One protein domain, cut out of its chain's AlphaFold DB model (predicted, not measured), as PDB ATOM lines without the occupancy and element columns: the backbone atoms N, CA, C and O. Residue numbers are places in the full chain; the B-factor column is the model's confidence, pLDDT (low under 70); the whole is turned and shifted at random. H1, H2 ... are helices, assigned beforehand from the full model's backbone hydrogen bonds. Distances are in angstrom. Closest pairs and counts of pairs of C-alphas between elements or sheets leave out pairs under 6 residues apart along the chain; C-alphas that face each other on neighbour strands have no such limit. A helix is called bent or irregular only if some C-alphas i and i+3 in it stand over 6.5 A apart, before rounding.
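What this domain is: This is residues 54 to 109 of the 385 residues of the protein "ATP-binding protein" of Firmicutes bacterium (UniProt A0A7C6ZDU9). A long helical hairpin, with H1 and H2 side by side and running opposite ways, has the short helix H3 turned across its open end, near where H1 begins and H2 ends. Residues 102 to 109 follow H3 as a tail with no named element. The printed part has 56 residues, with three named helices in the order H1, H2, H3 and no named strand, and its class is all helix. It is loose, with a radius of gyration of the C-alphas of 13.0 A, and elongated, spanning 38 by 21 by 13 A.

Where its parts are: H1, residues 55 to 71, begins at C-alpha 55 (208.697, 199.059, 215.790) and is 22.7 A long; it is irregular, but only just, with C-alphas 60 and 63 6.7 A apart. H2, residues 77 to 93, is 23.8 A long; it is irregular, with C-alphas 80 and 83 7.3 A apart, and has a kink of 42 degrees near residue 84. H3, residues 95 to 101, is 9.4 A long and ends at C-alpha 101 (214.949, 202.044, 215.077); it is irregular, with C-alphas 96 and 99 7.4 A apart.

How they stand to each other: H1 and H2 form a helical hairpin and touch, at a shallow tilt of 4 degrees, opposite ways; their closest C-alphas, of Leu 67 and Ala 77, are 5.9 A apart. H2, with residues 91 to 92 alone, only just touches H3, with 3 pairs of C-alphas within 8 A, and only at the corner; the closest C-alphas, of Phe 92 and Phe 101, are 7.0 A apart. Their lines are about perpendicular, at 74 degrees. H1 and H3 are close but not clearly touching, the closest C-alphas, of Lys 55 and Phe 101, being 7.0 A apart. O i to N i+4 pairs are within hydrogen-bond range in 11 of 13 cases in H1, 11 of 13 in H2 and 1 of 3 in H3, where 3 of 4 O i to N i+3 pairs are within range.

The domain as a whole: The C-alphas of Gly 74 and Pro 109, the two farthest apart, are 39.1 A apart. The printed part has no cut, and the links H1 to H2 and H2 to H3 are tight. The mean pLDDT of the printed part is 76.4; it is under 70 at residues 72 to 75, 96 to 100, 105 and 107 to 109.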
ATOM      1  N   SER A  54     208.940 196.892 219.938       74.38
ATOM      2  CA  SER A  54     209.193 196.450 218.564       74.38
ATOM      3  C   SER A  54     208.487 197.423 217.634       74.38
ATOM      4  O   SER A  54     207.264 197.567 217.708       74.38
ATOM      5  N   LYS A  55     209.245 198.089 216.753       78.50
ATOM      6  CA  LYS A  55     208.697 199.059 215.790       78.50
ATOM      7  C   LYS A  55     207.640 198.427 214.883       78.50
ATOM      8  O   LYS A  55     206.594 199.023 214.627       78.50
ATOM      9  N   MET A  56     207.869 197.176 214.479       78.06
ATOM     10  CA  MET A  56     206.951 196.424 213.633       78.06
ATOM     11  C   MET A  56     205.668 196.094 214.388       78.06
ATOM     12  O   MET A  56     204.586 196.378 213.881       78.06
ATOM     13  N   LYS A  57     205.750 195.588 215.626       77.31
ATOM     14  CA  LYS A  57     204.560 195.317 216.454       77.31
ATOM     15  C   LYS A  57     203.831 196.607 216.839       77.31
ATOM     16  O   LYS A  57     202.603 196.620 216.853       77.31
ATOM     17  N   PHE A  58     204.552 197.694 217.111       80.31
ATOM     18  CA  PHE A  58     203.983 199.011 217.409       80.31
ATOM     19  C   PHE A  58     203.070 199.495 216.287       80.31
ATOM     20  O   PHE A  58     201.886 199.739 216.521       80.31
ATOM     21  N   ARG A  59     203.586 199.518 215.057       83.38
ATOM     22  CA  ARG A  59     202.817 199.905 213.876       83.38
ATOM     23  C   ARG A  59     201.720 198.893 213.557       83.38
ATOM     24  O   ARG A  59     200.556 199.259 213.472       83.38
ATOM     25  N   THR A  60     202.080 197.629 213.345       79.94
ATOM     26  CA  THR A  60     201.175 196.632 212.737       79.94
ATOM     27  C   THR A  60     200.143 196.057 213.698       79.94
ATOM     28  O   THR A  60     199.104 195.578 213.250       79.94
ATOM     29  N   ARG A  61     200.405 196.083 215.010       79.00
ATOM     30  CA  ARG A  61     199.542 195.453 216.014       79.00
ATOM     31  C   ARG A  61     198.966 196.466 216.986       79.00
ATOM     32  O   ARG A  61     197.749 196.524 217.124       79.00
ATOM     33  N   TYR A  62     199.804 197.247 217.662       80.56
ATOM     34  CA  TYR A  62     199.343 198.079 218.775       80.56
ATOM     35  C   TYR A  62     198.549 199.303 218.305       80.56
ATOM     36  O   TYR A  62     197.428 199.503 218.772       80.56
ATOM     37  N   ILE A  63     199.058 200.073 217.337       82.31
ATOM     38  CA  ILE A  63     198.306 201.209 216.778       82.31
ATOM     39  C   ILE A  63     197.029 200.729 216.085       82.31
ATOM     40  O   ILE A  63     195.956 201.283 216.309       82.31
ATOM     41  N   GLU A  64     197.111 199.651 215.307       82.19
ATOM     42  CA  GLU A  64     195.956 199.049 214.633       82.19
ATOM     43  C   GLU A  64     194.858 198.605 215.616       82.19
ATOM     44  O   GLU A  64     193.671 198.826 215.369       82.19
ATOM     45  N   GLN A  65     195.227 198.028 216.764       81.50
ATOM     46  CA  GLN A  65     194.276 197.675 217.823       81.50
ATOM     47  C   GLN A  65     193.606 198.907 218.441       81.50
ATOM     48  O   GLN A  65     192.394 198.889 218.666       81.50
ATOM     49  N   VAL A  66     194.367 199.975 218.698       80.44
ATOM     50  CA  VAL A  66     193.828 201.231 219.243       80.44
ATOM     51  C   VAL A  66     192.868 201.884 218.249       80.44
ATOM     52  O   VAL A  66     191.759 202.257 218.634       80.44
ATOM     53  N   LEU A  67     193.245 201.958 216.970       82.25
ATOM     54  CA  LEU A  67     192.396 202.511 215.913       82.25
ATOM     55  C   LEU A  67     191.094 201.717 215.769       82.25
ATOM     56  O   LEU A  67     190.026 202.319 215.763       82.25
ATOM     57  N   ARG A  68     191.154 200.377 215.769       80.38
ATOM     58  CA  ARG A  68     189.951 199.521 215.732       80.38
ATOM     59  C   ARG A  68     189.039 199.731 216.941       80.38
ATOM     60  O   ARG A  68     187.818 199.760 216.799       80.38
ATOM     61  N   LYS A  69     189.611 199.896 218.139       78.56
ATOM     62  CA  LYS A  69     188.840 200.177 219.359       78.56
ATOM     63  C   LYS A  69     188.128 201.531 219.271       78.56
ATOM     64  O   LYS A  69     186.971 201.627 219.664       78.56
ATOM     65  N   GLN A  70     188.779 202.555 218.724       73.81
ATOM     66  CA  GLN A  70     188.175 203.878 218.524       73.81
ATOM     67  C   GLN A  70     187.127 203.883 217.398       73.81
ATOM     68  O   GLN A  70     186.085 204.523 217.529       73.81
ATOM     69  N   GLU A  71     187.341 203.105 216.335       74.50
ATOM     70  CA  GLU A  71     186.363 202.910 215.255       74.50
ATOM     71  C   GLU A  71     185.083 202.223 215.740       74.50
ATOM     72  O   GLU A  71     183.992 202.580 215.301       74.50
ATOM     73  N   SER A  72     185.185 201.303 216.707       65.38
ATOM     74  CA  SER A  72     184.006 200.683 217.330       65.38
ATOM     75  C   SER A  72     183.113 201.680 218.086       65.38
ATOM     76  O   SER A  72     181.941 201.398 218.319       65.38
ATOM     77  N   GLY A  73     183.641 202.869 218.409       65.94
ATOM     78  CA  GLY A  73     182.899 204.005 218.963       65.94
ATOM     79  C   GLY A  73     182.318 204.968 217.916       65.94
ATOM     80  O   GLY A  73     181.829 206.028 218.292       65.94
ATOM     81  N   GLY A  74     182.384 204.645 216.615       60.47
ATOM     82  CA  GLY A  74     181.824 205.461 215.527       60.47
ATOM     83  C   GLY A  74     182.738 206.575 214.999       60.47
ATOM     84  O   GLY A  74     182.332 207.342 214.125       60.47
ATOM     85  N   ALA A  75     183.974 206.677 215.490       64.31
ATOM     86  CA  ALA A  75     184.944 207.657 215.012       64.31
ATOM     87  C   ALA A  75     185.711 207.138 213.780       64.31
ATOM     88  O   ALA A  75     186.230 206.024 213.794       64.31
ATOM     89  N   ARG A  76     185.881 207.972 212.741       74.56
ATOM     90  CA  ARG A  76     186.787 207.713 211.597       74.56
ATOM     91  C   ARG A  76     188.261 207.906 211.978       74.56
ATOM     92  O   ARG A  76     188.999 208.658 211.349       74.56
ATOM     93  N   ALA A  77     188.688 207.264 213.062       75.62
ATOM     94  CA  ALA A  77     190.018 207.446 213.634       75.62
ATOM     95  C   ALA A  77     191.133 207.075 212.641       75.62
ATOM     96  O   ALA A  77     192.125 207.795 212.542       75.62
ATOM     97  N   ARG A  78     190.960 206.003 211.854       77.88
ATOM     98  CA  ARG A  78     191.947 205.600 210.841       77.88
ATOM     99  C   ARG A  78     192.090 206.628 209.718       77.88
ATOM    100  O   ARG A  78     193.218 206.895 209.317       77.88
ATOM    101  N   ASP A  79     190.996 207.239 209.264       79.00
ATOM    102  CA  ASP A  79     191.046 208.258 208.206       79.00
ATOM    103  C   ASP A  79     191.824 209.496 208.671       79.00
ATOM    104  O   ASP A  79     192.666 210.016 207.940       79.00
ATOM    105  N   TYR A  80     191.612 209.929 209.918       82.12
ATOM    106  CA  TYR A  80     192.349 211.054 210.498       82.12
ATOM    107  C   TYR A  80     193.825 210.731 210.756       82.12
ATOM    108  O   TYR A  80     194.690 211.584 210.564       82.12
ATOM    109  N   CYS A  81     194.132 209.496 211.158       82.56
ATOM    110  CA  CYS A  81     195.499 209.059 211.440       82.56
ATOM    111  C   CYS A  81     196.262 208.554 210.202       82.56
ATOM    112  O   CYS A  81     197.448 208.251 210.316       82.56
ATOM    113  N   GLY A  82     195.641 208.473 209.021       83.94
ATOM    114  CA  GLY A  82     196.260 207.886 207.827       83.94
ATOM    115  C   GLY A  82     197.575 208.560 207.417       83.94
ATOM    116  O   GLY A  82     198.561 207.886 207.124       83.94
ATOM    117  N   THR A  83     197.635 209.892 207.478       84.38
ATOM    118  CA  THR A  83     198.860 210.655 207.168       84.38
ATOM    119  C   THR A  83     199.970 210.420 208.193       84.38
ATOM    120  O   THR A  83     201.140 210.345 207.820       84.38
ATOM    121  N   MET A  84     199.622 210.257 209.472       86.62
ATOM    122  CA  MET A  84     200.562 209.905 210.538       86.62
ATOM    123  C   MET A  84     201.143 208.505 210.308       86.62
ATOM    124  O   MET A  84     202.359 208.343 210.366       86.62
ATOM    125  N   LEU A  85     200.299 207.520 209.984       86.00
ATOM    126  CA  LEU A  85     200.729 206.147 209.700       86.00
ATOM    127  C   LEU A  85     201.702 206.089 208.517       86.00
ATOM    128  O   LEU A  85     202.755 205.468 208.621       86.00
ATOM    129  N   LEU A  86     201.402 206.802 207.427       85.12
ATOM    130  CA  LEU A  86     202.292 206.881 206.265       85.12
ATOM    131  C   LEU A  86     203.641 207.529 206.600       85.12
ATOM    132  O   LEU A  86     204.681 207.085 206.117       85.12
ATOM    133  N   ARG A  87     203.645 208.573 207.438       83.44
ATOM    134  CA  ARG A  87     204.889 209.199 207.911       83.44
ATOM    135  C   ARG A  87     205.704 208.242 208.774       83.44
ATOM    136  O   ARG A  87     206.918 208.203 208.618       83.44
ATOM    137  N   MET A  88     205.056 207.462 209.638       85.00
ATOM    138  CA  MET A  88     205.728 206.436 210.439       85.00
ATOM    139  C   MET A  88     206.331 205.331 209.569       85.00
ATOM    140  O   MET A  88     207.485 204.968 209.772       85.00
ATOM    141  N   ASP A  89     205.588 204.832 208.579       84.75
ATOM    142  CA  ASP A  89     206.089 203.811 207.653       84.75
ATOM    143  C   ASP A  89     207.290 204.343 206.850       84.75
ATOM    144  O   ASP A  89     208.301 203.653 206.713       84.75
ATOM    145  N   ARG A  90     207.235 205.606 206.401       83.88
ATOM    146  CA  ARG A  90     208.365 206.279 205.742       83.88
ATOM    147  C   ARG A  90     209.571 206.426 206.671       83.88
ATOM    148  O   ARG A  90     210.690 206.210 206.227       83.88
ATOM    149  N   LEU A  91     209.347 206.768 207.940       81.88
ATOM    150  CA  LEU A  91     210.405 206.898 208.945       81.88
ATOM    151  C   LEU A  91     211.094 205.553 209.221       81.88
ATOM    152  O   LEU A  91     212.308 205.506 209.366       81.88
ATOM    153  N   PHE A  92     210.338 204.453 209.272       82.06
ATOM    154  CA  PHE A  92     210.893 203.115 209.502       82.06
ATOM    155  C   PHE A  92     211.626 202.527 208.296       82.06
ATOM    156  O   PHE A  92     212.429 201.611 208.479       82.06
ATOM    157  N   ALA A  93     211.337 203.023 207.092       81.31
ATOM    158  CA  ALA A  93     212.000 202.625 205.854       81.31
ATOM    159  C   ALA A  93     213.239 203.476 205.522       81.31
ATOM    160  O   ALA A  93     213.993 203.125 204.619       81.31
ATOM    161  N   ASP A  94     213.437 204.598 206.211       78.56
ATOM    162  CA  ASP A  94     214.541 205.519 205.960       78.56
ATOM    163  C   ASP A  94     215.802 205.046 206.699       78.56
ATOM    164  O   ASP A  94     215.860 205.038 207.933       78.56
ATOM    165  N   THR A  95     216.814 204.651 205.923       70.88
ATOM    166  CA  THR A  95     218.080 204.092 206.421       70.88
ATOM    167  C   THR A  95     218.819 205.055 207.350       70.88
ATOM    168  O   THR A  95     219.514 204.634 208.273       70.88
ATOM    169  N   ARG A  96     218.596 206.366 207.202       66.81
ATOM    170  CA  ARG A  96     219.216 207.393 208.052       66.81
ATOM    171  C   ARG A  96     218.756 207.322 209.507       66.81
ATOM    172  O   ARG A  96     219.435 207.862 210.372       66.81
ATOM    173  N   PHE A  97     217.625 206.670 209.795       69.75
ATOM    174  CA  PHE A  97     217.101 206.482 211.153       69.75
ATOM    175  C   PHE A  97     217.333 205.069 211.707       69.75
ATOM    176  O   PHE A  97     216.810 204.737 212.776       69.75
ATOM    177  N   GLU A  98     218.140 204.236 211.041       68.81
ATOM    178  CA  GLU A  98     218.483 202.900 211.549       68.81
ATOM    179  C   GLU A  98     219.163 202.950 212.920       68.81
ATOM    180  O   GLU A  98     218.943 202.065 213.744       68.81
ATOM    181  N   PHE A  99     219.904 204.018 213.230       63.94
ATOM    182  CA  PHE A  99     220.497 204.206 214.558       63.94
ATOM    183  C   PHE A  99     219.448 204.272 215.684       63.94
ATOM    184  O   PHE A  99     219.741 203.913 216.823       63.94
ATOM    185  N   LEU A 100     218.231 204.740 215.378       65.06
ATOM    186  CA  LEU A 100     217.149 204.922 216.346       65.06
ATOM    187  C   LEU A 100     216.217 203.706 216.396       65.06
ATOM    188  O   LEU A 100     215.717 203.344 217.460       65.06
ATOM    189  N   PHE A 101     215.972 203.079 215.243       70.12
ATOM    190  CA  PHE A 101     214.949 202.044 215.077       70.12
ATOM    191  C   PHE A 101     215.507 200.658 214.722       70.12
ATOM    192  O   PHE A 101     214.733 199.709 214.569       70.12
ATOM    193  N   GLY A 102     216.818 200.512 214.564       71.06
ATOM    194  CA  GLY A 102     217.440 199.308 214.019       71.06
ATOM    195  C   GLY A 102     217.313 199.185 212.499       71.06
ATOM    196  O   GLY A 102     216.624 200.002 211.882       71.06
ATOM    197  N   PRO A 103     217.894 198.124 211.910       72.50
ATOM    198  CA  PRO A 103     217.974 197.928 210.461       72.50
ATOM    199  C   PRO A 103     216.606 197.978 209.763       72.50
ATOM    200  O   PRO A 103     215.578 197.571 210.330       72.50
ATOM    201  N   VAL A 104     216.572 198.483 208.528       71.31
ATOM    202  CA  VAL A 104     215.364 198.516 207.691       71.31
ATOM    203  C   VAL A 104     214.917 197.080 207.387       71.31
ATOM    204  O   VAL A 104     215.693 196.240 206.943       71.31
ATOM    205  N   GLY A 105     213.651 196.765 207.681       68.56
ATOM    206  CA  GLY A 105     213.088 195.416 207.507       68.56
ATOM    207  C   GLY A 105     213.439 194.395 208.602       68.56
ATOM    208  O   GLY A 105     212.910 193.286 208.573       68.56
ATOM    209  N   GLY A 106     214.269 194.764 209.585       71.31
ATOM    210  CA  GLY A 106     214.653 193.914 210.718       71.31
ATOM    211  C   GLY A 106     214.285 194.493 212.088       71.31
ATOM    212  O   GLY A 106     213.820 195.630 212.216       71.31
ATOM    213  N   GLU A 107     214.506 193.699 213.136       68.81
ATOM    214  CA  GLU A 107     214.462 194.146 214.533       68.81
ATOM    215  C   GLU A 107     215.870 194.097 215.129       68.81
ATOM    216  O   GLU A 107     216.686 193.253 214.756       68.81
ATOM    217  N   LEU A 108     216.156 194.994 216.076       67.50
ATOM    218  CA  LEU A 108     217.354 194.855 216.897       67.50
ATOM    219  C   LEU A 108     217.233 193.570 217.728       67.50
ATOM    220  O   LEU A 108     216.151 193.296 218.261       67.50
ATOM    221  N   PRO A 109     218.318 192.791 217.876       68.69
ATOM    222  CA  PRO A 109     218.315 191.687 218.820       68.69
ATOM    223  C   PRO A 109     218.011 192.226 220.221       68.69
ATOM    224  O   PRO A 109     218.407 193.338 220.571       68.69
TER     225      PRO A 109